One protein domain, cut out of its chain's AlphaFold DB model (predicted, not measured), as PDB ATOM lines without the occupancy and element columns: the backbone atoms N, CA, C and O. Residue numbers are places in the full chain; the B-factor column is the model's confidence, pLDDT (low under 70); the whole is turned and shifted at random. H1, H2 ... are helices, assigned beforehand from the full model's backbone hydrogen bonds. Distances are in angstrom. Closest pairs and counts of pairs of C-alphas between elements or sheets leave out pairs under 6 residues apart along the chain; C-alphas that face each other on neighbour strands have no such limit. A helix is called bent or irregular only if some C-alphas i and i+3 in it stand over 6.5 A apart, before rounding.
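What this domain is: This is residues 12 to 69 of the 96 residues of an uncharacterized protein of Acetobacter sp. CAG:267 (UniProt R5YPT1). Two long helices, H1 and H2, lie side by side and run opposite ways as one long helical hairpin, with a tight turn at one end and both ends of the printed part near the other. Ahead of H1 the first residues make a small loop, in which residues 14 to 15 pair with residues 18 to 19, antiparallel. The printed part has 58 residues with two named helices, H1 then H2, and no named strand; its class is all helix. The whole is a rod, with C-alphas spanning 39 by 15 by 13 A; with a radius of gyration of the C-alphas of 12.8 A it is only just loose, close to compact.

Where its parts are: Start with the longest helix by residues, H1, residues 20 to 41. Find C-alpha 20 at (6.088, 34.325, -6.124); from there the helix runs 30.7 A to C-alpha 41 at (30.566, 28.308, 11.481). H2, residues 45 to 65, begins at C-alpha 45 and also measures 30.7 A from first to last C-alpha; look for its end at C-alpha 65, (-2.712, 42.957, 1.433). Neither helix is bent.

How they stand to each other: H1 and H2 touch, with 13 pairs of C-alphas within 8 A. Look at Met 34 and Phe 48, whose C-alphas are the closest of the two helices, 6.0 A apart. The lines of H1 and H2 stand at a shallow tilt of 12 degrees, opposite ways, and their centres are 12.2 A apart; the two form a helical hairpin. In H2 every O i to N i+4 pair is within hydrogen-bond range, and in H1 17 of 18 are.

The domain as a whole: The two C-alphas farthest apart are those of Pro 12 and Asp 42, at 39.5 A, while the first and last printed C-alphas, Pro 12 and Leu 69, are 9.1 A apart. The link from H1 to H2, 3 residues, is tight. The printed part has no cut. In the B-factor column you will find a mean pLDDT of the printed part of 94.0, and no printed residue is under 70.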
ATOM      1  N   PRO A  12      -3.004  36.601  -9.540       88.50
ATOM      2  CA  PRO A  12      -1.558  36.641  -9.650       88.50
ATOM      3  C   PRO A  12      -0.947  35.323  -9.147       88.50
ATOM      4  O   PRO A  12      -1.484  34.699  -8.223       88.50
ATOM      5  N   PRO A  13       0.172  34.879  -9.744       89.44
ATOM      6  CA  PRO A  13       0.793  33.613  -9.391       89.44
ATOM      7  C   PRO A  13       1.288  33.653  -7.941       89.44
ATOM      8  O   PRO A  13       1.804  34.670  -7.464       89.44
ATOM      9  N   LYS A  14       1.143  32.525  -7.240       90.50
ATOM     10  CA  LYS A  14       1.521  32.367  -5.830       90.50
ATOM     11  C   LYS A  14       2.483  31.199  -5.655       90.50
ATOM     12  O   LYS A  14       2.383  30.200  -6.363       90.50
ATOM     13  N   LEU A  15       3.373  31.316  -4.677       92.06
ATOM     14  CA  LEU A  15       4.269  30.258  -4.221       92.06
ATOM     15  C   LEU A  15       4.088  30.116  -2.709       92.06
ATOM     16  O   LEU A  15       4.212  31.103  -1.993       92.06
ATOM     17  N   PHE A  16       3.743  28.918  -2.227       90.62
ATOM     18  CA  PHE A  16       3.459  28.668  -0.804       90.62
ATOM     19  C   PHE A  16       2.552  29.746  -0.173       90.62
ATOM     20  O   PHE A  16       2.878  30.314   0.867       90.62
ATOM     21  N   TRP A  17       1.435  30.064  -0.836       91.88
ATOM     22  CA  TRP A  17       0.461  31.101  -0.444       91.88
ATOM     23  C   TRP A  17       0.948  32.562  -0.481       91.88
ATOM     24  O   TRP A  17       0.116  33.462  -0.379       91.88
ATOM     25  N   GLY A  18       2.239  32.818  -0.696       93.31
ATOM     26  CA  GLY A  18       2.807  34.156  -0.856       93.31
ATOM     27  C   GLY A  18       2.959  34.580  -2.325       93.31
ATOM     28  O   GLY A  18       2.832  33.752  -3.235       93.31
ATOM     29  N   PRO A  19       3.257  35.864  -2.597       95.06
ATOM     30  CA  PRO A  19       3.625  36.323  -3.932       95.06
ATOM     31  C   PRO A  19       4.916  35.624  -4.377       95.06
ATOM     32  O   PRO A  19       5.846  35.482  -3.579       95.06
ATOM     33  N   VAL A  20       4.986  35.180  -5.636       95.06
ATOM     34  CA  VAL A  20       6.088  34.325  -6.124       95.06
ATOM     35  C   VAL A  20       7.466  34.938  -5.896       95.06
ATOM     36  O   VAL A  20       8.328  34.274  -5.332       95.06
ATOM     37  N   LEU A  21       7.685  36.187  -6.311       94.19
ATOM     38  CA  LEU A  21       9.020  36.795  -6.308       94.19
ATOM     39  C   LEU A  21       9.616  36.951  -4.903       94.19
ATOM     40  O   LEU A  21      10.707  36.440  -4.670       94.19
ATOM     41  N   PRO A  22       8.927  37.604  -3.949       94.44
ATOM     42  CA  PRO A  22       9.436  37.737  -2.589       94.44
ATOM     43  C   PRO A  22       9.587  36.384  -1.897       94.44
ATOM     44  O   PRO A  22      10.549  36.186  -1.164       94.44
ATOM     45  N   THR A  23       8.676  35.437  -2.151       95.31
ATOM     46  CA  THR A  23       8.768  34.085  -1.577       95.31
ATOM     47  C   THR A  23      10.002  33.351  -2.099       95.31
ATOM     48  O   THR A  23      10.762  32.773  -1.322       95.31
ATOM     49  N   ALA A  24      10.231  33.409  -3.413       95.00
ATOM     50  CA  ALA A  24      11.391  32.805  -4.052       95.00
ATOM     51  C   ALA A  24      12.698  33.464  -3.597       95.00
ATOM     52  O   ALA A  24      13.664  32.755  -3.347       95.00
ATOM     53  N   LEU A  25      12.728  34.790  -3.427       94.50
ATOM     54  CA  LEU A  25      13.890  35.500  -2.884       94.50
ATOM     55  C   LEU A  25      14.156  35.124  -1.422       94.50
ATOM     56  O   LEU A  25      15.301  34.867  -1.063       94.50
ATOM     57  N   ASN A  26      13.112  35.040  -0.595       94.75
ATOM     58  CA  ASN A  26      13.236  34.650   0.807       94.75
ATOM     59  C   ASN A  26      13.880  33.262   0.941       94.75
ATOM     60  O   ASN A  26      14.895  33.110   1.618       94.75
ATOM     61  N   ALA A  27      13.339  32.261   0.243       93.31
ATOM     62  CA  ALA A  27      13.880  30.905   0.269       93.31
ATOM     63  C   ALA A  27      15.240  30.807  -0.444       93.31
ATOM     64  O   ALA A  27      16.182  30.219   0.083       93.31
ATOM     65  N   GLY A  28      15.351  31.415  -1.626       94.50
ATOM     66  CA  GLY A  28      16.532  31.357  -2.483       94.50
ATOM     67  C   GLY A  28      17.764  32.035  -1.893       94.50
ATOM     68  O   GLY A  28      18.871  31.647  -2.241       94.50
ATOM     69  N   LEU A  29      17.598  32.999  -0.983       95.00
ATOM     70  CA  LEU A  29      18.709  33.582  -0.229       95.00
ATOM     71  C   LEU A  29      18.953  32.826   1.080       95.00
ATOM     72  O   LEU A  29      20.078  32.403   1.341       95.00
ATOM     73  N   GLN A  30      17.920  32.623   1.904       94.31
ATOM     74  CA  GLN A  30      18.119  32.070   3.245       94.31
ATOM     75  C   GLN A  30      18.614  30.615   3.234       94.31
ATOM     76  O   GLN A  30      19.416  30.255   4.092       94.31
ATOM     77  N   ILE A  31      18.196  29.785   2.269       94.56
ATOM     78  CA  ILE A  31      18.616  28.376   2.209       94.56
ATOM     79  C   ILE A  31      20.120  28.246   1.895       94.56
ATOM     80  O   ILE A  31      20.815  27.571   2.657       94.56
ATOM     81  N   PRO A  32      20.683  28.896   0.854       95.44
ATOM     82  CA  PRO A  32      22.132  28.890   0.645       95.44
ATOM     83  C   PRO A  32      22.918  29.477   1.820       95.44
ATOM     84  O   PRO A  32      23.935  28.907   2.212       95.44
ATOM     85  N   PHE A  33      22.440  30.578   2.416       95.56
ATOM     86  CA  PHE A  33      23.091  31.167   3.589       95.56
ATOM     87  C   PHE A  33      23.110  30.215   4.785       95.56
ATOM     88  O   PHE A  33      24.136  30.120   5.454       95.56
ATOM     89  N   MET A  34      22.032  29.464   5.013       95.88
ATOM     90  CA  MET A  34      21.983  28.428   6.041       95.88
ATOM     91  C   MET A  34      23.065  27.366   5.813       95.88
ATOM     92  O   MET A  34      23.807  27.050   6.738       95.88
ATOM     93  N   PHE A  35      23.204  26.842   4.590       95.44
ATOM     94  CA  PHE A  35      24.229  25.833   4.296       95.44
ATOM     95  C   PHE A  35      25.654  26.364   4.478       95.44
ATOM     96  O   PHE A  35      26.496  25.658   5.033       95.44
ATOM     97  N   MET A  36      25.922  27.611   4.077       95.88
ATOM     98  CA  MET A  36      27.219  28.250   4.328       95.88
ATOM     99  C   MET A  36      27.483  28.433   5.827       95.88
ATOM    100  O   MET A  36      28.574  28.135   6.299       95.88
ATOM    101  N   ALA A  37      26.482  28.872   6.589       95.38
ATOM    102  CA  ALA A  37      26.585  29.085   8.029       95.38
ATOM    103  C   ALA A  37      26.841  27.786   8.812       95.38
ATOM    104  O   ALA A  37      27.631  27.785   9.756       95.38
ATOM    105  N   ILE A  38      26.216  26.682   8.397       95.38
ATOM    106  CA  ILE A  38      26.488  25.348   8.948       95.38
ATOM    107  C   ILE A  38      27.921  24.932   8.602       95.38
ATOM    108  O   ILE A  38      28.679  24.573   9.491       95.38
ATOM    109  N   GLY A  39      28.312  25.015   7.325       93.50
ATOM    110  CA  GLY A  39      29.607  24.508   6.862       93.50
ATOM    111  C   GLY A  39      30.826  25.328   7.297       93.50
ATOM    112  O   GLY A  39      31.920  24.781   7.372       93.50
ATOM    113  N   MET A  40      30.663  26.628   7.559       94.88
ATOM    114  CA  MET A  40      31.769  27.527   7.922       94.88
ATOM    115  C   MET A  40      31.811  27.889   9.407       94.88
ATOM    116  O   MET A  40      32.858  28.322   9.885       94.88
ATOM    117  N   GLY A  41      30.688  27.788  10.119       92.56
ATOM    118  CA  GLY A  41      30.566  28.308  11.481       92.56
ATOM    119  C   GLY A  41      29.863  27.380  12.464       92.56
ATOM    120  O   GLY A  41      29.568  27.837  13.565       92.56
ATOM    121  N   ASP A  42      29.550  26.137  12.075       92.31
ATOM    122  CA  ASP A  42      28.806  25.164  12.891       92.31
ATOM    123  C   ASP A  42      27.512  25.746  13.500       92.31
ATOM    124  O   ASP A  42      27.080  25.397  14.602       92.31
ATOM    125  N   ILE A  43      26.872  26.674  12.780       95.31
ATOM    126  CA  ILE A  43      25.665  27.348  13.261       95.31
ATOM    127  C   ILE A  43      24.492  26.367  13.244       95.31
ATOM    128  O   ILE A  43      24.257  25.659  12.264       95.31
ATOM    129  N   ASN A  44      23.701  26.371  14.320       95.00
ATOM    130  CA  ASN A  44      22.523  25.519  14.425       95.00
ATOM    131  C   ASN A  44      21.491  25.851  13.317       95.00
ATOM    132  O   ASN A  44      20.996  26.986  13.268       95.00
ATOM    133  N   PRO A  45      21.093  24.876  12.474       92.31
ATOM    134  CA  PRO A  45      20.144  25.087  11.377       92.31
ATOM    135  C   PRO A  45      18.766  25.583  11.836       92.31
ATOM    136  O   PRO A  45      18.064  26.240  11.068       92.31
ATOM    137  N   LEU A  46      18.368  25.312  13.086       95.44
ATOM    138  CA  LEU A  46      17.081  25.755  13.630       95.44
ATOM    139  C   LEU A  46      16.932  27.279  13.610       95.44
ATOM    140  O   LEU A  46      15.825  27.771  13.407       95.44
ATOM    141  N   VAL A  47      18.031  28.025  13.764       93.69
ATOM    142  CA  VAL A  47      18.009  29.496  13.718       93.69
ATOM    143  C   VAL A  47      17.530  29.980  12.348       93.69
ATOM    144  O   VAL A  47      16.662  30.850  12.267       93.69
ATOM    145  N   PHE A  48      18.027  29.358  11.275       94.62
ATOM    146  CA  PHE A  48      17.618  29.671   9.908       94.62
ATOM    147  C   PHE A  48      16.216  29.161   9.588       94.62
ATOM    148  O   PHE A  48      15.451  29.850   8.928       94.62
ATOM    149  N   LEU A  49      15.826  27.981  10.076       94.19
ATOM    150  CA  LEU A  49      14.462  27.488   9.866       94.19
ATOM    151  C   LEU A  49      13.420  28.430  10.478       94.19
ATOM    152  O   LEU A  49      12.429  28.759   9.825       94.19
ATOM    153  N   VAL A  50      13.667  28.924  11.695       95.94
ATOM    154  CA  VAL A  50      12.795  29.913  12.342       95.94
ATOM    155  C   VAL A  50      12.757  31.217  11.541       95.94
ATOM    156  O   VAL A  50      11.667  31.733  11.284       95.94
ATOM    157  N   SER A  51      13.903  31.738  11.087       94.56
ATOM    158  CA  SER A  51      13.933  32.977  10.292       94.56
ATOM    159  C   SER A  51      13.266  32.830   8.922       94.56
ATOM    160  O   SER A  51      12.584  33.754   8.475       94.56
ATOM    161  N   ILE A  52      13.409  31.671   8.270       95.06
ATOM    162  CA  ILE A  52      12.768  31.361   6.985       95.06
ATOM    163  C   ILE A  52      11.254  31.394   7.153       95.06
ATOM    164  O   ILE A  52      10.571  32.060   6.373       95.06
ATOM    165  N   VAL A  53      10.735  30.710   8.179       95.62
ATOM    166  CA  VAL A  53       9.295  30.645   8.454       95.62
ATOM    167  C   VAL A  53       8.749  32.024   8.805       95.62
ATOM    168  O   VAL A  53       7.751  32.441   8.220       95.62
ATOM    169  N   LEU A  54       9.408  32.770   9.698       96.94
ATOM    170  CA  LEU A  54       8.973  34.121  10.064       96.94
ATOM    171  C   LEU A  54       8.991  35.074   8.863       96.94
ATOM    172  O   LEU A  54       8.006  35.769   8.616       96.94
ATOM    173  N   GLY A  55      10.072  35.067   8.078       95.81
ATOM    174  CA  GLY A  55      10.169  35.857   6.852       95.81
ATOM    175  C   GLY A  55       9.080  35.489   5.843       95.81
ATOM    176  O   GLY A  55       8.453  36.370   5.256       95.81
ATOM    177  N   HIS A  56       8.784  34.195   5.699       96.81
ATOM    178  CA  HIS A  56       7.722  33.717   4.814       96.81
ATOM    179  C   HIS A  56       6.336  34.175   5.274       96.81
ATOM    180  O   HIS A  56       5.550  34.651   4.459       96.81
ATOM    181  N   LEU A  57       6.041  34.113   6.575       97.25
ATOM    182  CA  LEU A  57       4.775  34.610   7.126       97.25
ATOM    183  C   LEU A  57       4.583  36.109   6.866       97.25
ATOM    184  O   LEU A  57       3.483  36.528   6.504       97.25
ATOM    185  N   ILE A  58       5.649  36.908   6.981       96.06
ATOM    186  CA  ILE A  58       5.613  38.339   6.643       96.06
ATOM    187  C   ILE A  58       5.306  38.528   5.153       96.06
ATOM    188  O   ILE A  58       4.433  39.320   4.798       96.06
ATOM    189  N   VAL A  59       5.973  37.776   4.274       95.94
ATOM    190  CA  VAL A  59       5.721  37.818   2.825       95.94
ATOM    191  C   VAL A  59       4.275  37.438   2.492       95.94
ATOM    192  O   VAL A  59       3.646  38.095   1.661       95.94
ATOM    193  N   VAL A  60       3.724  36.415   3.149       95.56
ATOM    194  CA  VAL A  60       2.321  36.005   2.987       95.56
ATOM    195  C   VAL A  60       1.375  37.108   3.458       95.56
ATOM    196  O   VAL A  60       0.434  37.437   2.740       95.56
ATOM    197  N   ALA A  61       1.632  37.724   4.615       95.75
ATOM    198  CA  ALA A  61       0.814  38.819   5.134       95.75
ATOM    199  C   ALA A  61       0.816  40.036   4.192       95.75
ATOM    200  O   ALA A  61      -0.241  40.592   3.887       95.75
ATOM    201  N   LEU A  62       1.985  40.411   3.663       93.75
ATOM    202  CA  LEU A  62       2.103  41.476   2.663       93.75
ATOM    203  C   LEU A  62       1.401  41.107   1.352       93.75
ATOM    204  O   LEU A  62       0.722  41.943   0.768       93.75
ATOM    205  N   GLY A  63       1.502  39.852   0.913       91.94
ATOM    206  CA  GLY A  63       0.812  39.361  -0.280       91.94
ATOM    207  C   GLY A  63      -0.704  39.251  -0.138       91.94
ATOM    208  O   GLY A  63      -1.418  39.344  -1.133       91.94
ATOM    209  N   ALA A  64      -1.208  39.062   1.083       91.62
ATOM    210  CA  ALA A  64      -2.638  39.110   1.367       91.62
ATOM    211  C   ALA A  64      -3.186  40.538   1.241       91.62
ATOM    212  O   ALA A  64      -4.305  40.717   0.766       91.62
ATOM    213  N   LYS A  65      -2.386  41.542   1.628       91.94
ATOM    214  CA  LYS A  65      -2.712  42.957   1.433       91.94
ATOM    215  C   LYS A  65      -2.603  43.368  -0.038       91.94
ATOM    216  O   LYS A  65      -3.530  43.975  -0.559       91.94
ATOM    217  N   ASP A  66      -1.507  42.990  -0.697       91.25
ATOM    218  CA  ASP A  66      -1.200  43.347  -2.082       91.25
ATOM    219  C   ASP A  66      -0.882  42.091  -2.924       91.25
ATOM    220  O   ASP A  66       0.280  41.686  -3.056       91.25
ATOM    221  N   PRO A  67      -1.889  41.466  -3.565       88.38
ATOM    222  CA  PRO A  67      -1.701  40.238  -4.349       88.38
ATOM    223  C   PRO A  67      -0.736  40.397  -5.533       88.38
ATOM    224  O   PRO A  67      -0.121  39.431  -5.986       88.38
ATOM    225  N   HIS A  68      -0.577  41.625  -6.029       92.50
ATOM    226  CA  HIS A  68       0.247  41.972  -7.188       92.50
ATOM    227  C   HIS A  68       1.679  42.386  -6.843       92.50
ATOM    228  O   HIS A  68       2.417  42.822  -7.729       92.50
ATOM    229  N   LEU A  69       2.106  42.223  -5.589       91.88
ATOM    230  CA  LEU A  69       3.402  42.696  -5.100       91.88
ATOM    231  C   LEU A  69       4.592  42.201  -5.947       91.88
ATOM    232  O   LEU A  69       5.523  42.954  -6.213       91.88
TER     233      LEU A  69